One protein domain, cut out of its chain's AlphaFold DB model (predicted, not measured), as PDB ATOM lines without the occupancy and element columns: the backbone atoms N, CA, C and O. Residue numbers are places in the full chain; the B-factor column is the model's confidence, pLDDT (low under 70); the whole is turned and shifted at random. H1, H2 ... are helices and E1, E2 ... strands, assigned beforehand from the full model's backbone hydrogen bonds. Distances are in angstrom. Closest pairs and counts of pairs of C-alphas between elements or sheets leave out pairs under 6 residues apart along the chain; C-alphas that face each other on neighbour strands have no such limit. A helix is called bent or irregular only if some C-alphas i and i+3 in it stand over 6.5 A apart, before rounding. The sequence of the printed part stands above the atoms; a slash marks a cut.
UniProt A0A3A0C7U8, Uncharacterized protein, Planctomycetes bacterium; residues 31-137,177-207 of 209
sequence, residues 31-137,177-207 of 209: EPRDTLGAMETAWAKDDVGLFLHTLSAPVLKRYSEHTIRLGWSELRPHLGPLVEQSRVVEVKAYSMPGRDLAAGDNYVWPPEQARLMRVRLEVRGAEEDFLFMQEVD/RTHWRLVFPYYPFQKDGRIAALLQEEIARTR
ATOM      1  N   GLU A  31     208.009 262.936 191.956       92.94
ATOM      2  CA  GLU A  31     209.240 262.681 191.218       92.94
ATOM      3  C   GLU A  31     209.885 263.995 190.752       92.94
ATOM      4  O   GLU A  31     209.212 265.026 190.708       92.94
ATOM      5  N   PRO A  32     211.172 263.995 190.357       92.00
ATOM      6  CA  PRO A  32     211.836 265.223 189.916       92.00
ATOM      7  C   PRO A  32     211.162 265.940 188.735       92.00
ATOM      8  O   PRO A  32     211.313 267.149 188.579       92.00
ATOM      9  N   ARG A  33     210.398 265.215 187.906       91.12
ATOM     10  CA  ARG A  33     209.612 265.803 186.808       91.12
ATOM     11  C   ARG A  33     208.505 266.721 187.321       91.12
ATOM     12  O   ARG A  33     208.308 267.788 186.748       91.12
ATOM     13  N   ASP A  34     207.851 266.354 188.421       92.19
ATOM     14  CA  ASP A  34     206.832 267.194 189.057       92.19
ATOM     15  C   ASP A  34     207.443 268.509 189.550       92.19
ATOM     16  O   ASP A  34     206.844 269.574 189.414       92.19
ATOM     17  N   THR A  35     208.662 268.449 190.092       92.62
ATOM     18  CA  THR A  35     209.426 269.619 190.541       92.62
ATOM     19  C   THR A  35     209.709 270.571 189.388       92.62
ATOM     20  O   THR A  35     209.485 271.769 189.524       92.62
ATOM     21  N   LEU A  36     210.138 270.049 188.236       89.69
ATOM     22  CA  LEU A  36     210.395 270.855 187.039       89.69
ATOM     23  C   LEU A  36     209.106 271.479 186.488       89.69
ATOM     24  O   LEU A  36     209.086 272.675 186.207       89.69
ATOM     25  N   GLY A  37     208.005 270.722 186.430       90.00
ATOM     26  CA  GLY A  37     206.701 271.263 186.025       90.00
ATOM     27  C   GLY A  37     206.168 272.331 186.992       90.00
ATOM     28  O   GLY A  37     205.558 273.321 186.579       90.00
ATOM     29  N   ALA A  38     206.442 272.187 188.291       90.06
ATOM     30  CA  ALA A  38     206.142 273.213 189.283       90.06
ATOM     31  C   ALA A  38     207.023 274.463 189.109       90.06
ATOM     32  O   ALA A  38     206.514 275.571 189.267       90.06
ATOM     33  N   MET A  39     208.301 274.316 188.733       88.69
ATOM     34  CA  MET A  39     209.184 275.444 188.398       88.69
ATOM     35  C   MET A  39     208.687 276.200 187.160       88.69
ATOM     36  O   MET A  39     208.636 277.428 187.179       88.69
ATOM     37  N   GLU A  40     208.268 275.484 186.115       87.88
ATOM     38  CA  GLU A  40     207.671 276.070 184.908       87.88
ATOM     39  C   GLU A  40     206.384 276.831 185.239       87.88
ATOM     40  O   GLU A  40     206.222 277.994 184.867       87.88
ATOM     41  N   THR A  41     205.502 276.225 186.038       88.69
ATOM     42  CA  THR A  41     204.268 276.878 186.496       88.69
ATOM     43  C   THR A  41     204.567 278.123 187.332       88.69
ATOM     44  O   THR A  41     203.907 279.149 187.157       88.69
ATOM     45  N   ALA A  42     205.552 278.050 188.231       86.44
ATOM     46  CA  ALA A  42     205.977 279.177 189.055       86.44
ATOM     47  C   ALA A  42     206.489 280.334 188.194       86.44
ATOM     48  O   ALA A  42     206.118 281.485 188.410       86.44
ATOM     49  N   TRP A  43     207.290 280.025 187.175       87.94
ATOM     50  CA  TRP A  43     207.791 281.012 186.231       87.94
ATOM     51  C   TRP A  43     206.670 281.633 185.386       87.94
ATOM     52  O   TRP A  43     206.600 282.859 185.274       87.94
ATOM     53  N   ALA A  44     205.761 280.820 184.843       87.19
ATOM     54  CA  ALA A  44     204.665 281.285 183.994       87.19
ATOM     55  C   ALA A  44     203.673 282.175 184.761       87.19
ATOM     56  O   ALA A  44     203.167 283.158 184.219       87.19
ATOM     57  N   LYS A  45     203.416 281.851 186.034       87.38
ATOM     58  CA  LYS A  45     202.446 282.553 186.889       87.38
ATOM     59  C   LYS A  45     203.046 283.629 187.787       87.38
ATOM     60  O   LYS A  45     202.298 284.241 188.542       87.38
ATOM     61  N   ASP A  46     204.356 283.847 187.720       86.62
ATOM     62  CA  ASP A  46     205.065 284.751 188.631       86.62
ATOM     63  C   ASP A  46     204.897 284.373 190.122       86.62
ATOM     64  O   ASP A  46     204.797 285.223 191.003       86.62
ATOM     65  N   ASP A  47     204.840 283.070 190.419       84.44
ATOM     66  CA  ASP A  47     204.623 282.542 191.769       84.44
ATOM     67  C   ASP A  47     205.950 282.153 192.427       84.44
ATOM     68  O   ASP A  47     206.371 280.991 192.431       84.44
ATOM     69  N   VAL A  48     206.594 283.138 193.055       82.25
ATOM     70  CA  VAL A  48     207.812 282.922 193.849       82.25
ATOM     71  C   VAL A  48     207.620 281.882 194.951       82.25
ATOM     72  O   VAL A  48     208.539 281.139 195.285       82.25
ATOM     73  N   GLY A  49     206.420 281.790 195.525       83.38
ATOM     74  CA  GLY A  49     206.137 280.814 196.564       83.38
ATOM     75  C   GLY A  49     206.209 279.386 196.028       83.38
ATOM     76  O   GLY A  49     206.706 278.499 196.719       83.38
ATOM     77  N   LEU A  50     205.716 279.162 194.809       85.44
ATOM     78  CA  LEU A  50     205.766 277.855 194.165       85.44
ATOM     79  C   LEU A  50     207.192 277.527 193.747       85.44
ATOM     80  O   LEU A  50     207.619 276.396 193.944       85.44
ATOM     81  N   PHE A  51     207.955 278.513 193.279       86.62
ATOM     82  CA  PHE A  51     209.375 278.327 192.999       86.62
ATOM     83  C   PHE A  51     210.142 277.897 194.256       86.62
ATOM     84  O   PHE A  51     210.839 276.888 194.231       86.62
ATOM     85  N   LEU A  52     209.950 278.579 195.386       86.56
ATOM     86  CA  LEU A  52     210.572 278.205 196.661       86.56
ATOM     87  C   LEU A  52     210.191 276.791 197.110       86.56
ATOM     88  O   LEU A  52     211.030 276.074 197.647       86.56
ATOM     89  N   HIS A  53     208.954 276.365 196.842       87.62
ATOM     90  CA  HIS A  53     208.494 274.998 197.112       87.62
ATOM     91  C   HIS A  53     209.257 273.931 196.313       87.62
ATOM     92  O   HIS A  53     209.350 272.788 196.746       87.62
ATOM     93  N   THR A  54     209.846 274.287 195.169       91.25
ATOM     94  CA  THR A  54     210.674 273.366 194.372       91.25
ATOM     95  C   THR A  54     212.111 273.246 194.871       91.25
ATOM     96  O   THR A  54     212.820 272.321 194.470       91.25
ATOM     97  N   LEU A  55     212.546 274.146 195.757       89.94
ATOM     98  CA  LEU A  55     213.904 274.170 196.288       89.94
ATOM     99  C   LEU A  55     213.986 273.395 197.596       89.94
ATOM    100  O   LEU A  55     213.084 273.455 198.435       89.94
ATOM    101  N   SER A  56     215.088 272.673 197.765       91.94
ATOM    102  CA  SER A  56     215.328 271.907 198.985       91.94
ATOM    103  C   SER A  56     215.720 272.798 200.163       91.94
ATOM    104  O   SER A  56     216.280 273.887 199.991       91.94
ATOM    105  N   ALA A  57     215.487 272.326 201.387       88.56
ATOM    106  CA  ALA A  57     215.810 273.074 202.598       88.56
ATOM    107  C   ALA A  57     217.297 273.490 202.701       88.56
ATOM    108  O   ALA A  57     217.558 274.621 203.119       88.56
ATOM    109  N   PRO A  58     218.295 272.675 202.289       87.50
ATOM    110  CA  PRO A  58     219.694 273.105 202.253       87.50
ATOM    111  C   PRO A  58     219.941 274.326 201.354       87.50
ATOM    112  O   PRO A  58     220.734 275.199 201.713       87.50
ATOM    113  N   VAL A  59     219.233 274.423 200.223       86.12
ATOM    114  CA  VAL A  59     219.304 275.570 199.304       86.12
ATOM    115  C   VAL A  59     218.709 276.802 199.971       86.12
ATOM    116  O   VAL A  59     219.368 277.838 200.061       86.12
ATOM    117  N   LEU A  60     217.500 276.671 200.524       84.06
ATOM    118  CA  LEU A  60     216.814 277.765 201.216       84.06
ATOM    119  C   LEU A  60     217.597 278.262 202.436       84.06
ATOM    120  O   LEU A  60     217.619 279.457 202.710       84.06
ATOM    121  N   LYS A  61     218.304 277.375 203.141       84.50
ATOM    122  CA  LYS A  61     219.194 277.748 204.246       84.50
ATOM    123  C   LYS A  61     220.432 278.504 203.760       84.50
ATOM    124  O   LYS A  61     220.847 279.464 204.405       84.50
ATOM    125  N   ARG A  62     221.045 278.073 202.651       81.50
ATOM    126  CA  ARG A  62     222.261 278.699 202.105       81.50
ATOM    127  C   ARG A  62     221.981 280.077 201.515       81.50
ATOM    128  O   ARG A  62     222.786 280.987 201.709       81.50
ATOM    129  N   TYR A  63     220.869 280.208 200.798       75.62
ATOM    130  CA  TYR A  63     220.536 281.409 200.036       75.62
ATOM    131  C   TYR A  63     219.486 282.296 200.680       75.62
ATOM    132  O   TYR A  63     219.315 283.410 200.212       75.62
ATOM    133  N   SER A  64     218.865 281.852 201.777       77.75
ATOM    134  CA  SER A  64     217.728 282.497 202.433       77.75
ATOM    135  C   SER A  64     216.484 282.552 201.548       77.75
ATOM    136  O   SER A  64     216.477 283.148 200.471       77.75
ATOM    137  N   GLU A  65     215.379 282.002 202.050       78.69
ATOM    138  CA  GLU A  65     214.065 282.177 201.426       78.69
ATOM    139  C   GLU A  65     213.757 283.665 201.200       78.69
ATOM    140  O   GLU A  65     213.307 284.057 200.126       78.69
ATOM    141  N   HIS A  66     214.052 284.509 202.192       71.56
ATOM    142  CA  HIS A  66     213.785 285.942 202.133       71.56
ATOM    143  C   HIS A  66     214.541 286.632 200.990       71.56
ATOM    144  O   HIS A  66     213.951 287.420 200.256       71.56
ATOM    145  N   THR A  67     215.819 286.304 200.797       70.75
ATOM    146  CA  THR A  67     216.638 286.893 199.728       70.75
ATOM    147  C   THR A  67     216.131 286.476 198.351       70.75
ATOM    148  O   THR A  67     216.019 287.320 197.466       70.75
ATOM    149  N   ILE A  68     215.752 285.206 198.181       73.38
ATOM    150  CA  ILE A  68     215.166 284.722 196.923       73.38
ATOM    151  C   ILE A  68     213.828 285.421 196.646       73.38
ATOM    152  O   ILE A  68     213.558 285.780 195.503       73.38
ATOM    153  N   ARG A  69     213.004 285.663 197.678       78.44
ATOM    154  CA  ARG A  69     211.753 286.424 197.525       78.44
ATOM    155  C   ARG A  69     211.992 287.849 197.052       78.44
ATOM    156  O   ARG A  69     211.285 288.302 196.159       78.44
ATOM    157  N   LEU A  70     212.957 288.541 197.655       71.50
ATOM    158  CA  LEU A  70     213.267 289.925 197.304       71.50
ATOM    159  C   LEU A  70     213.847 290.058 195.893       71.50
ATOM    160  O   LEU A  70     213.490 290.999 195.199       71.50
ATOM    161  N   GLY A  71     214.695 289.122 195.462       74.56
ATOM    162  CA  GLY A  71     215.304 289.144 194.126       74.56
ATOM    163  C   GLY A  71     214.561 288.356 193.057       74.56
ATOM    164  O   GLY A  71     215.158 287.999 192.042       74.56
ATOM    165  N   TRP A  72     213.298 287.994 193.289       82.44
ATOM    166  CA  TRP A  72     212.550 287.152 192.360       82.44
ATOM    167  C   TRP A  72     212.365 287.809 190.990       82.44
ATOM    168  O   TRP A  72     212.517 287.136 189.971       82.44
ATOM    169  N   SER A  73     212.092 289.117 190.954       81.12
ATOM    170  CA  SER A  73     211.949 289.893 189.716       81.12
ATOM    171  C   SER A  73     213.184 289.816 188.821       81.12
ATOM    172  O   SER A  73     213.062 289.765 187.598       81.12
ATOM    173  N   GLU A  74     214.364 289.788 189.429       79.81
ATOM    174  CA  GLU A  74     215.655 289.712 188.767       79.81
ATOM    175  C   GLU A  74     215.984 288.275 188.380       79.81
ATOM    176  O   GLU A  74     216.407 288.033 187.258       79.81
ATOM    177  N   LEU A  75     215.738 287.309 189.268       76.06
ATOM    178  CA  LEU A  75     216.038 285.897 189.033       76.06
ATOM    179  C   LEU A  75     215.151 285.289 187.935       76.06
ATOM    180  O   LEU A  75     215.624 284.512 187.100       76.06
ATOM    181  N   ARG A  76     213.856 285.622 187.925       83.06
ATOM    182  CA  ARG A  76     212.838 284.967 187.091       83.06
ATOM    183  C   ARG A  76     213.147 284.993 185.584       83.06
ATOM    184  O   ARG A  76     213.040 283.931 184.966       83.06
ATOM    185  N   PRO A  77     213.550 286.114 184.954       78.75
ATOM    186  CA  PRO A  77     213.923 286.135 183.537       78.75
ATOM    187  C   PRO A  77     215.026 285.134 183.168       78.75
ATOM    188  O   PRO A  77     215.023 284.587 182.066       78.75
ATOM    189  N   HIS A  78     215.943 284.851 184.095       73.62
ATOM    190  CA  HIS A  78     217.055 283.924 183.878       73.62
ATOM    191  C   HIS A  78     216.657 282.454 184.040       73.62
ATOM    192  O   HIS A  78     217.340 281.575 183.517       73.62
ATOM    193  N   LEU A  79     215.526 282.182 184.698       74.12
ATOM    194  CA  LEU A  79     214.957 280.840 184.806       74.12
ATOM    195  C   LEU A  79     214.263 280.389 183.518       74.12
ATOM    196  O   LEU A  79     214.206 279.188 183.281       74.12
ATOM    197  N   GLY A  80     213.797 281.315 182.670       71.44
ATOM    198  CA  GLY A  80     213.050 281.023 181.435       71.44
ATOM    199  C   GLY A  80     213.682 279.926 180.565       71.44
ATOM    200  O   GLY A  80     213.040 278.911 180.307       71.44
ATOM    201  N   PRO A  81     214.971 280.036 180.184       67.75
ATOM    202  CA  PRO A  81     215.648 278.995 179.411       67.75
ATOM    203  C   PRO A  81     215.690 277.626 180.104       67.75
ATOM    204  O   PRO A  81     215.588 276.609 179.428       67.75
ATOM    205  N   LEU A  82     215.841 277.591 181.431       69.50
ATOM    206  CA  LEU A  82     215.863 276.351 182.206       69.50
ATOM    207  C   LEU A  82     214.466 275.728 182.314       69.50
ATOM    208  O   LEU A  82     214.355 274.511 182.308       69.50
ATOM    209  N   VAL A  83     213.408 276.527 182.433       74.69
ATOM    210  CA  VAL A  83     212.059 276.013 182.711       74.69
ATOM    211  C   VAL A  83     211.235 275.751 181.452       74.69
ATOM    212  O   VAL A  83     210.509 274.770 181.419       74.69
ATOM    213  N   GLU A  84     211.385 276.552 180.395       75.75
ATOM    214  CA  GLU A  84     210.609 276.394 179.153       75.75
ATOM    215  C   GLU A  84     211.259 275.435 178.146       75.75
ATOM    216  O   GLU A  84     210.613 274.965 177.213       75.75
ATOM    217  N   GLN A  85     212.570 275.205 178.268       74.75
ATOM    218  CA  GLN A  85     213.362 274.510 177.245       74.75
ATOM    219  C   GLN A  85     214.159 273.340 177.815       74.75
ATOM    220  O   GLN A  85     215.057 272.836 177.138       74.75
ATOM    221  N   SER A  86     213.852 272.919 179.046       80.31
ATOM    222  CA  SER A  86     214.433 271.712 179.618       80.31
ATOM    223  C   SER A  86     213.644 270.475 179.235       80.31
ATOM    224  O   SER A  86     212.418 270.411 179.311       80.31
ATOM    225  N   ARG A  87     214.386 269.440 178.857       86.38
ATOM    226  CA  ARG A  87     213.867 268.092 178.680       86.38
ATOM    227  C   ARG A  87     214.606 267.158 179.615       86.38
ATOM    228  O   ARG A  87     215.833 267.120 179.621       86.38
ATOM    229  N   VAL A  88     213.863 266.360 180.375       89.62
ATOM    230  CA  VAL A  88     214.463 265.291 181.178       89.62
ATOM    231  C   VAL A  88     214.960 264.188 180.251       89.62
ATOM    232  O   VAL A  88     214.162 263.513 179.602       89.62
ATOM    233  N   VAL A  89     216.276 263.997 180.223       92.88
ATOM    234  CA  VAL A  89     216.949 262.929 179.472       92.88
ATOM    235  C   VAL A  89     217.016 261.661 180.312       92.88
ATOM    236  O   VAL A  89     216.669 260.576 179.852       92.88
ATOM    237  N   GLU A  90     217.434 261.795 181.569       93.75
ATOM    238  CA  GLU A  90     217.690 260.660 182.448       93.75
ATOM    239  C   GLU A  90     217.339 261.002 183.896       93.75
ATOM    240  O   GLU A  90     217.616 262.101 184.369       93.75
ATOM    241  N   VAL A  91     216.767 260.034 184.615       94.12
ATOM    242  CA  VAL A  91     216.596 260.087 186.070       94.12
ATOM    243  C   VAL A  91     217.210 258.822 186.653       94.12
ATOM    244  O   VAL A  91     216.796 257.715 186.309       94.12
ATOM    245  N   LYS A  92     218.204 258.974 187.528       94.69
ATOM    246  CA  LYS A  92     218.881 257.857 188.198       94.69
ATOM    247  C   LYS A  92     218.982 258.103 189.691       94.69
ATOM    248  O   LYS A  92     219.271 259.215 190.123       94.69
ATOM    249  N   ALA A  93     218.797 257.045 190.481       93.62
ATOM    250  CA  ALA A  93     219.178 257.077 191.888       93.62
ATOM    251  C   ALA A  93     220.664 257.443 192.000       93.62
ATOM    252  O   ALA A  93     221.485 256.978 191.205       93.62
ATOM    253  N   TYR A  94     220.992 258.295 192.963       91.00
ATOM    254  CA  TYR A  94     222.349 258.779 193.160       91.00
ATOM    255  C   TYR A  94     222.805 258.503 194.586       91.00
ATOM    256  O   TYR A  94     222.072 258.733 195.545       91.00
ATOM    257  N   SER A  95     224.034 258.019 194.716       86.56
ATOM    258  CA  SER A  95     224.711 257.857 195.996       86.56
ATOM    259  C   SER A  95     225.865 258.842 196.036       86.56
ATOM    260  O   SER A  95     226.697 258.857 195.130       86.56
ATOM    261  N   MET A  96     225.900 259.687 197.066       78.19
ATOM    262  CA  MET A  96     226.975 260.660 197.208       78.19
ATOM    263  C   MET A  96     228.321 259.950 197.396       78.19
ATOM    264  O   MET A  96     228.434 259.125 198.300       78.19
ATOM    265  N   PRO A  97     229.365 260.308 196.627       66.62
ATOM    266  CA  PRO A  97     230.695 259.713 196.760       66.62
ATOM    267  C   PRO A  97     231.466 260.162 198.024       66.62
ATOM    268  O   PRO A  97     232.667 259.939 198.117       66.62
ATOM    269  N   GLY A  98     230.795 260.768 199.012       68.31
ATOM    270  CA  GLY A  98     231.412 261.430 200.165       68.31
ATOM    271  C   GLY A  98     231.593 262.935 199.942       68.31
ATOM    272  O   GLY A  98     231.621 263.414 198.807       68.31
ATOM    273  N   ARG A  99     231.651 263.706 201.035       70.25
ATOM    274  CA  ARG A  99     231.806 265.164 200.969       70.25
ATOM    275  C   ARG A  99     233.238 265.509 200.567       70.25
ATOM    276  O   ARG A  99     234.172 265.237 201.316       70.25
ATOM    277  N   ASP A 100     233.398 266.132 199.403       72.19
ATOM    278  CA  ASP A 100     234.680 266.696 198.984       72.19
ATOM    279  C   ASP A 100     234.944 267.970 199.795       72.19
ATOM    280  O   ASP A 100     234.362 269.021 199.537       72.19
ATOM    281  N   LEU A 101     235.790 267.865 200.818       67.94
ATOM    282  CA  LEU A 101     236.151 268.995 201.678       67.94
ATOM    283  C   LEU A 101     237.071 270.005 200.975       67.94
ATOM    284  O   LEU A 101     237.254 271.104 201.492       67.94
ATOM    285  N   ALA A 102     237.644 269.652 199.818       69.56
ATOM    286  CA  ALA A 102     238.395 270.586 198.986       69.56
ATOM    287  C   ALA A 102     237.479 271.388 198.045       69.56
ATOM    288  O   ALA A 102     237.894 272.423 197.518       69.56
ATOM    289  N   ALA A 103     236.229 270.957 197.847       67.50
ATOM    290  CA  ALA A 103     235.232 271.758 197.155       67.50
ATOM    291  C   ALA A 103     234.811 272.930 198.062       67.50
ATOM    292  O   ALA A 103     234.350 272.734 199.184       67.50
ATOM    293  N   GLY A 104     235.011 274.161 197.578       66.50
ATOM    294  CA  GLY A 104     234.821 275.376 198.375       66.50
ATOM    295  C   GLY A 104     233.407 275.567 198.940       66.50
ATOM    296  O   GLY A 104     232.444 274.917 198.535       66.50
ATOM    297  N   ASP A 105     233.248 276.544 199.835       70.44
ATOM    298  CA  ASP A 105     232.016 276.775 200.615       70.44
ATOM    299  C   ASP A 105     230.783 277.212 199.799       70.44
ATOM    300  O   ASP A 105     229.720 277.497 200.354       70.44
ATOM    301  N   ASN A 106     230.903 277.298 198.476       73.75
ATOM    302  CA  ASN A 106     229.852 277.783 197.588       73.75
ATOM    303  C   ASN A 106     228.849 276.706 197.163       73.75
ATOM    304  O   ASN A 106     227.829 277.059 196.573       73.75
ATOM    305  N   TYR A 107     229.096 275.436 197.498       79.88
ATOM    306  CA  TYR A 107     228.184 274.326 197.220       79.88
ATOM    307  C   TYR A 107     227.224 274.061 198.381       79.88
ATOM    308  O   TYR A 107     227.572 274.173 199.559       79.88
ATOM    309  N   VAL A 108     226.001 273.669 198.037       85.44
ATOM    310  CA  VAL A 108     225.017 273.148 198.980       85.44
ATOM    311  C   VAL A 108     225.302 271.668 199.190       85.44
ATOM    312  O   VAL A 108     225.507 270.937 198.233       85.44
ATOM    313  N   TRP A 109     225.304 271.218 200.442       85.06
ATOM    314  CA  TRP A 109     225.546 269.820 200.789       85.06
ATOM    315  C   TRP A 109     224.280 269.215 201.407       85.06
ATOM    316  O   TRP A 109     223.846 269.694 202.460       85.06
ATOM    317  N   PRO A 110     223.671 268.192 200.778       86.69
ATOM    318  CA  PRO A 110     222.644 267.376 201.410       86.69
ATOM    319  C   PRO A 110     223.163 266.691 202.684       86.69
ATOM    320  O   PRO A 110     224.369 266.454 202.805       86.69
ATOM    321  N   PRO A 111     222.270 266.314 203.614       86.88
ATOM    322  CA  PRO A 111     222.594 265.370 204.683       86.88
ATOM    323  C   PRO A 111     223.118 264.036 204.127       86.88
ATOM    324  O   PRO A 111     222.666 263.588 203.076       86.88
ATOM    325  N   GLU A 112     224.016 263.364 204.850       83.56
ATOM    326  CA  GLU A 112     224.649 262.108 204.399       83.56
ATOM    327  C   GLU A 112     223.635 260.991 204.103       83.56
ATOM    328  O   GLU A 112     223.802 260.218 203.165       83.56
ATOM    329  N   GLN A 113     222.551 260.941 204.876       86.75
ATOM    330  CA  GLN A 113     221.469 259.966 204.756       86.75
ATOM    331  C   GLN A 113     220.363 260.375 203.767       86.75
ATOM    332  O   GLN A 113     219.312 259.732 203.716       86.75
ATOM    333  N   ALA A 114     220.547 261.464 203.017       90.19
ATOM    334  CA  ALA A 114     219.549 261.933 202.069       90.19
ATOM    335  C   ALA A 114     219.321 260.915 200.944       90.19
ATOM    336  O   ALA A 114     220.258 260.346 200.383       90.19
ATOM    337  N   ARG A 115     218.055 260.721 200.560       93.94
ATOM    338  CA  ARG A 115     217.719 259.991 199.333       93.94
ATOM    339  C   ARG A 115     217.829 260.949 198.159       93.94
ATOM    340  O   ARG A 115     217.174 261.990 198.154       93.94
ATOM    341  N   LEU A 116     218.655 260.586 197.182       94.44
ATOM    342  CA  LEU A 116     219.048 261.477 196.099       94.44
ATOM    343  C   LEU A 116     218.755 260.881 194.723       94.44
ATOM    344  O   LEU A 116     218.862 259.672 194.498       94.44
ATOM    345  N   MET A 117     218.436 261.765 193.784       95.56
ATOM    346  CA  MET A 117     218.331 261.460 192.364       95.56
ATOM    347  C   MET A 117     219.204 262.422 191.569       95.56
ATOM    348  O   MET A 117     219.169 263.632 191.786       95.56
ATOM    349  N   ARG A 118     219.960 261.874 190.622       93.56
ATOM    350  CA  ARG A 118     220.595 262.633 189.551       93.56
ATOM    351  C   ARG A 118     219.620 262.712 188.389       93.56
ATOM    352  O   ARG A 118     219.167 261.680 187.890       93.56
ATOM    353  N   VAL A 119     219.329 263.928 187.955       92.62
ATOM    354  CA  VAL A 119     218.468 264.204 186.810       92.62
ATOM    355  C   VAL A 119     219.291 264.898 185.750       92.62
ATOM    356  O   VAL A 119     219.811 265.981 185.995       92.62
ATOM    357  N   ARG A 120     219.391 264.290 184.575       92.38
ATOM    358  CA  ARG A 120     220.009 264.923 183.418       92.38
ATOM    359  C   ARG A 120     218.971 265.720 182.655       92.38
ATOM    360  O   ARG A 120     217.976 265.149 182.200       92.38
ATOM    361  N   LEU A 121     219.216 267.013 182.512       89.44
ATOM    362  CA  LEU A 121     218.398 267.921 181.721       89.44
ATOM    363  C   LEU A 121     219.140 268.289 180.447       89.44
ATOM    364  O   LEU A 121     220.297 268.684 180.502       89.44
ATOM    365  N   GLU A 122     218.460 268.197 179.314       87.31
ATOM    366  CA  GLU A 122     218.892 268.838 178.079       87.31
ATOM    367  C   GLU A 122     218.226 270.210 177.991       87.31
ATOM    368  O   GLU A 122     217.000 270.297 178.044       87.31
ATOM    369  N   VAL A 123     219.017 271.269 177.843       81.12
ATOM    370  CA  VAL A 123     218.543 272.637 177.622       81.12
ATOM    371  C   VAL A 123     219.268 273.204 176.416       81.12
ATOM    372  O   VAL A 123     220.493 273.307 176.409       81.12
ATOM    373  N   ARG A 124     218.516 273.589 175.379       78.25
ATOM    374  CA  ARG A 124     219.080 274.147 174.131       78.25
ATOM    375  C   ARG A 124     220.185 273.270 173.515       78.25
ATOM    376  O   ARG A 124     221.169 273.789 172.994       78.25
ATOM    377  N   GLY A 125     220.027 271.948 173.592       79.38
ATOM    378  CA  GLY A 125     220.986 270.977 173.056       79.38
ATOM    379  C   GLY A 125     222.233 270.740 173.917       79.38
ATOM    380  O   GLY A 125     223.135 270.034 173.474       79.38
ATOM    381  N   ALA A 126     222.306 271.307 175.126       83.44
ATOM    382  CA  ALA A 126     223.340 270.996 176.110       83.44
ATOM    383  C   ALA A 126     222.758 270.142 177.241       83.44
ATOM    384  O   ALA A 126     221.707 270.480 177.780       83.44
ATOM    385  N   GLU A 127     223.442 269.061 177.611       88.06
ATOM    386  CA  GLU A 127     223.049 268.200 178.729       88.06
ATOM    387  C   GLU A 127     223.796 268.575 180.013       88.06
ATOM    388  O   GLU A 127     225.017 268.727 180.006       88.06
ATOM    389  N   GLU A 128     223.070 268.672 181.123       87.88
ATOM    390  CA  GLU A 128     223.624 268.974 182.440       87.88
ATOM    391  C   GLU A 128     222.930 268.148 183.527       87.88
ATOM    392  O   GLU A 128     221.722 267.904 183.479       87.88
ATOM    393  N   ASP A 129     223.707 267.691 184.507       89.50
ATOM    394  CA  ASP A 129     223.198 266.904 185.625       89.50
ATOM    395  C   ASP A 129     222.762 267.831 186.778       89.50
ATOM    396  O   ASP A 129     223.444 268.783 187.144       89.50
ATOM    397  N   PHE A 130     221.624 267.525 187.391       89.44
ATOM    398  CA  PHE A 130     221.066 268.225 188.546       89.44
ATOM    399  C   PHE A 130     220.804 267.232 189.669       89.44
ATOM    400  O   PHE A 130     220.455 266.072 189.430       89.44
ATOM    401  N   LEU A 131     220.962 267.687 190.909       92.88
ATOM    402  CA  LEU A 131     220.696 266.866 192.078       92.88
ATOM    403  C   LEU A 131     219.320 267.197 192.653       92.88
ATOM    404  O   LEU A 131     219.000 268.356 192.900       92.88
ATOM    405  N   PHE A 132     218.535 266.161 192.922       94.69
ATOM    406  CA  PHE A 132     217.277 266.254 193.647       94.69
ATOM    407  C   PHE A 132     217.369 265.451 194.937       94.69
ATOM    408  O   PHE A 132     217.967 264.373 194.965       94.69
ATOM    409  N   MET A 133     216.754 265.968 195.993       95.56
ATOM    410  CA  MET A 133     216.689 265.346 197.308       95.56
ATOM    411  C   MET A 133     215.243 265.111 197.707       95.56
ATOM    412  O   MET A 133     214.396 265.979 197.510       95.56
ATOM    413  N   GLN A 134     214.974 263.945 198.284       95.31
ATOM    414  CA  GLN A 134     213.685 263.667 198.891       95.31
ATOM    415  C   GLN A 134     213.600 264.320 200.275       95.31
ATOM    416  O   GLN A 134     214.451 264.086 201.133       95.31
ATOM    417  N   GLU A 135     212.550 265.098 200.495       91.00
ATOM    418  CA  GLU A 135     212.246 265.785 201.746       91.00
ATOM    419  C   GLU A 135     210.834 265.458 202.208       91.00
ATOM    420  O   GLU A 135     209.946 265.230 201.390       91.00
ATOM    421  N   VAL A 136     210.637 265.446 203.524       85.81
ATOM    422  CA  VAL A 136     209.322 265.293 204.143       85.81
ATOM    423  C   VAL A 136     208.989 266.592 204.858       85.81
ATOM    424  O   VAL A 136     209.678 266.971 205.808       85.81
ATOM    425  N   ASP A 137     207.933 267.269 204.418       75.81
ATOM    426  CA  ASP A 137     207.474 268.497 205.061       75.81
ATOM    427  C   ASP A 137     207.000 268.189 206.494       75.81
ATOM    428  O   ASP A 137     206.352 267.157 206.728       75.81
ATOM    429  N   ARG A 177     203.291 264.305 201.909       78.31
ATOM    430  CA  ARG A 177     204.232 265.348 202.362       78.31
ATOM    431  C   ARG A 177     205.662 265.092 201.892       78.31
ATOM    432  O   ARG A 177     206.578 265.785 202.321       78.31
ATOM    433  N   THR A 178     205.866 264.059 201.078       87.00
ATOM    434  CA  THR A 178     207.177 263.682 200.558       87.00
ATOM    435  C   THR A 178     207.373 264.328 199.194       87.00
ATOM    436  O   THR A 178     206.588 264.101 198.274       87.00
ATOM    437  N   HIS A 179     208.438 265.110 199.054       92.12
ATOM    438  CA  HIS A 179     208.734 265.907 197.871       92.12
ATOM    439  C   HIS A 179     210.154 265.635 197.383       92.12
ATOM    440  O   HIS A 179     211.088 265.621 198.178       92.12
ATOM    441  N   TRP A 180     210.345 265.482 196.077       96.50
ATOM    442  CA  TRP A 180     211.653 265.632 195.452       96.50
ATOM    443  C   TRP A 180     211.898 267.110 195.182       96.50
ATOM    444  O   TRP A 180     211.121 267.760 194.486       96.50
ATOM    445  N   ARG A 181     212.965 267.667 195.744       95.19
ATOM    446  CA  ARG A 181     213.290 269.088 195.619       95.19
ATOM    447  C   ARG A 181     214.692 269.287 195.079       95.19
ATOM    448  O   ARG A 181     215.582 268.472 195.315       95.19
ATOM    449  N   LEU A 182     214.884 270.378 194.351       92.81
ATOM    450  CA  LEU A 182     216.149 270.706 193.716       92.81
ATOM    451  C   LEU A 182     217.204 271.068 194.773       92.81
ATOM    452  O   LEU A 182     216.978 271.917 195.644       92.81
ATOM    453  N   VAL A 183     218.372 270.438 194.687       91.00
ATOM    454  CA  VAL A 183     219.578 270.800 195.434       91.00
ATOM    455  C   VAL A 183     220.531 271.486 194.467       91.00
ATOM    456  O   VAL A 183     221.125 270.841 193.605       91.00
ATOM    457  N   PHE A 184     220.694 272.799 194.612       83.38
ATOM    458  CA  PHE A 184     221.628 273.548 193.788       83.38
ATOM    459  C   PHE A 184     222.194 274.768 194.527       83.38
ATOM    460  O   PHE A 184     221.518 275.355 195.374       83.38
ATOM    461  N   PRO A 185     223.419 275.180 194.189       78.69
ATOM    462  CA  PRO A 185     224.404 274.449 193.405       78.69
ATOM    463  C   PRO A 185     224.957 273.246 194.181       78.69
ATOM    464  O   PRO A 185     225.009 273.263 195.409       78.69
ATOM    465  N   TYR A 186     225.393 272.211 193.464       79.56
ATOM    466  CA  TYR A 186     225.895 270.970 194.056       79.56
ATOM    467  C   TYR A 186     227.137 270.448 193.313       79.56
ATOM    468  O   TYR A 186     227.164 270.416 192.082       79.56
ATOM    469  N   TYR A 187     228.156 270.009 194.057       74.31
ATOM    470  CA  TYR A 187     229.367 269.389 193.506       74.31
ATOM    471  C   TYR A 187     229.202 267.863 193.378       74.31
ATOM    472  O   TYR A 187     228.809 267.230 194.355       74.31
ATOM    473  N   PRO A 188     229.555 267.217 192.249       71.19
ATOM    474  CA  PRO A 188     230.383 267.743 191.158       71.19
ATOM    475  C   PRO A 188     229.606 268.330 189.981       71.19
ATOM    476  O   PRO A 188     230.223 268.879 189.075       71.19
ATOM    477  N   PHE A 189     228.276 268.233 189.973       77.31
ATOM    478  CA  PHE A 189     227.486 268.527 188.775       77.31
ATOM    479  C   PHE A 189     227.617 269.978 188.294       77.31
ATOM    480  O   PHE A 189     227.580 270.242 187.100       77.31
ATOM    481  N   GLN A 190     227.863 270.910 189.213       73.75
ATOM    482  CA  GLN A 190     228.029 272.319 188.881       73.75
ATOM    483  C   GLN A 190     229.421 272.677 188.313       73.75
ATOM    484  O   GLN A 190     229.583 273.773 187.787       73.75
ATOM    485  N   LYS A 191     230.435 271.798 188.401       65.12
ATOM    486  CA  LYS A 191     231.811 272.122 187.967       65.12
ATOM    487  C   LYS A 191     231.899 272.412 186.465       65.12
ATOM    488  O   LYS A 191     232.635 273.306 186.063       65.12
ATOM    489  N   ASP A 192     231.108 271.693 185.676       61.94
ATOM    490  CA  ASP A 192     231.087 271.782 184.211       61.94
ATOM    491  C   ASP A 192     229.725 272.280 183.682       61.94
ATOM    492  O   ASP A 192     229.496 272.366 182.474       61.94
ATOM    493  N   GLY A 193     228.809 272.608 184.601       66.38
ATOM    494  CA  GLY A 193     227.418 272.931 184.328       66.38
ATOM    495  C   GLY A 193     227.178 274.421 184.097       66.38
ATOM    496  O   GLY A 193     227.159 275.221 185.037       66.38
ATOM    497  N   ARG A 194     226.980 274.814 182.834       69.50
ATOM    498  CA  ARG A 194     226.749 276.216 182.443       69.50
ATOM    499  C   ARG A 194     225.446 276.769 183.025       69.50
ATOM    500  O   ARG A 194     225.365 277.961 183.311       69.50
ATOM    501  N   ILE A 195     224.428 275.933 183.191       68.12
ATOM    502  CA  ILE A 195     223.098 276.333 183.646       68.12
ATOM    503  C   ILE A 195     223.094 276.503 185.166       68.12
ATOM    504  O   ILE A 195     222.634 277.529 185.666       68.12
ATOM    505  N   ALA A 196     223.670 275.556 185.907       71.94
ATOM    506  CA  ALA A 196     223.828 275.671 187.350       71.94
ATOM    507  C   ALA A 196     224.749 276.841 187.735       71.94
ATOM    508  O   ALA A 196     224.482 277.517 188.731       71.94
ATOM    509  N   ALA A 197     225.786 277.128 186.937       74.00
ATOM    510  CA  ALA A 197     226.628 278.311 187.120       74.00
ATOM    511  C   ALA A 197     225.840 279.622 186.952       74.00
ATOM    512  O   ALA A 197     225.920 280.486 187.823       74.00
ATOM    513  N   LEU A 198     225.018 279.748 185.901       69.31
ATOM    514  CA  LEU A 198     224.169 280.929 185.687       69.31
ATOM    515  C   LEU A 198     223.197 281.167 186.851       69.31
ATOM    516  O   LEU A 198     223.073 282.293 187.331       69.31
ATOM    517  N   LEU A 199     222.544 280.107 187.342       70.44
ATOM    518  CA  LEU A 199     221.663 280.198 188.509       70.44
ATOM    519  C   LEU A 199     222.410 280.674 189.760       70.44
ATOM    520  O   LEU A 199     221.905 281.514 190.504       70.44
ATOM    521  N   GLN A 200     223.605 280.132 190.010       74.19
ATOM    522  CA  GLN A 200     224.404 280.504 191.173       74.19
ATOM    523  C   GLN A 200     224.883 281.957 191.089       74.19
ATOM    524  O   GLN A 200     224.805 282.672 192.089       74.19
ATOM    525  N   GLU A 201     225.371 282.395 189.925       71.88
ATOM    526  CA  GLU A 201     225.805 283.776 189.706       71.88
ATOM    527  C   GLU A 201     224.679 284.773 189.962       71.88
ATOM    528  O   GLU A 201     224.907 285.795 190.612       71.88
ATOM    529  N   GLU A 202     223.466 284.481 189.490       67.62
ATOM    530  CA  GLU A 202     222.338 285.394 189.660       67.62
ATOM    531  C   GLU A 202     221.919 285.500 191.128       67.62
ATOM    532  O   GLU A 202     221.828 286.599 191.673       67.62
ATOM    533  N   ILE A 203     221.794 284.364 191.824       67.44
ATOM    534  CA  ILE A 203     221.477 284.357 193.258       67.44
ATOM    535  C   ILE A 203     222.573 285.061 194.072       67.44
ATOM    536  O   ILE A 203     222.283 285.773 195.037       67.44
ATOM    537  N   ALA A 204     223.844 284.887 193.697       69.25
ATOM    538  CA  ALA A 204     224.957 285.572 194.345       69.25
ATOM    539  C   ALA A 204     224.915 287.093 194.121       69.25
ATOM    540  O   ALA A 204     225.156 287.845 195.068       69.25
ATOM    541  N   ARG A 205     224.564 287.560 192.913       68.62
ATOM    542  CA  ARG A 205     224.397 288.994 192.613       68.62
ATOM    543  C   ARG A 205     223.277 289.630 193.432       68.62
ATOM    544  O   ARG A 205     223.471 290.732 193.941       68.62
ATOM    545  N   THR A 206     222.158 288.933 193.619       61.97
ATOM    546  CA  THR A 206     221.057 289.387 194.484       61.97
ATOM    547  C   THR A 206     221.489 289.546 195.944       61.97
ATOM    548  O   THR A 206     221.004 290.429 196.636       61.97
ATOM    549  N   ARG A 207     222.418 288.712 196.428       62.00
ATOM    550  CA  ARG A 207     222.872 288.722 197.829       62.00
ATOM    551  C   ARG A 207     223.844 289.864 198.165       62.00
ATOM    552  O   ARG A 207     224.009 290.188 199.336       62.00
TER     553      ARG A 207
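What this domain is: This is residues 31 to 137 and 177 to 207 of the 209 residues of an uncharacterized protein of Planctomycetes bacterium (UniProt A0A3A0C7U8). A four-stranded sheet, curled like part of a barrel, wraps round the first part of helix H1, while H2 to H6 gather about its hollow side and ends. H1 pairs with H2 as a helical hairpin, H5 and H6 run side by side, and a long link, residues 95 to 115, reaches to the far end from H1. The printed part has 138 residues, with six named helices and four named strands in the order H1 H2 H3 H4 H5 E1 E2 E3 E4 H6 along the chain, and the class is mixed, helices and strands. The sheet's order is E1 - E2 - E3 - E4, all antiparallel. The whole is compact, with a radius of gyration of the C-alphas of 13.8 A, and rounded, spanning 37 by 33 by 31 A.

Where its parts are: The sheet holds E1, residues 86 to 94, 20.3 A; E2, residues 116 to 123, 21.6 A; E3, residues 126 to 136, 31.9 A; and E4, residues 178 to 183, 15.2 A. H1, residues 32 to 45, 19.9 A, begins at C-alpha 32 (211.836, 265.223, 189.916). H2 is residues 48 to 54, H3 residues 57 to 63, and H4 residues 65 to 70. H5 is residues 72 to 84, 17.1 A. H6, residues 194 to 207, 20.2 A, ends at C-alpha 207 (222.872, 288.722, 197.829).

How they stand to each other: E1, E2 and E3 form a meander, each strand the antiparallel neighbour of the one before. N 89 and O 120 are 2.9 A apart between E1 and E2, N 119 and O 130 2.8 A between E2 and E3, and N 133 and O 181 2.8 A between E3 and E4. E1 bends by 63 degrees at residue 89, and the sheet is strongly twisted. The sheet curls round H1, on one face of it, two layers of helix and sheet; the closest C-alphas of H1 and E4, Pro 32 and Trp 180, are 5.6 A apart. H2, H3, H5 and H6 only graze the sheet, and H4 is not on it. H1 touches H2, C-alphas of Ala 42 and Phe 51 5.3 A apart, at a shallow tilt of 6 degrees, opposite ways. H1 touches H5, Glu 40 and Val 83 being closest, C-alphas 4.9 A apart. H5 touches H6 at a shallow tilt of 10 degrees, opposite ways, the C-alphas of Leu 75 and Glu 202 6.4 A apart. H4 touches H2, with the C-alphas of Val 48 and Arg 69 6.4 A apart. H3 and H4 are near each other. Every O i to N i+4 pair is within hydrogen-bond range in H1, H2, H3, H4 and H6; H5, only just irregular with C-alphas 78 and 81 6.8 A apart, has 4 of 9, and 5 of 10 O i to N i+3 pairs.

The domain as a whole: The C-alphas of Lys 45 and Ala 102, the two farthest apart, are 39.8 A apart. Residues 138 to 176 are not printed, and C-alphas 137 and 177 are 5.3 A apart across the cut. The link from E1 to E2 is long. The mean pLDDT of the printed part is 81.8; 20 residues are under 70, among them residues 101 to 104 and 202 to 207.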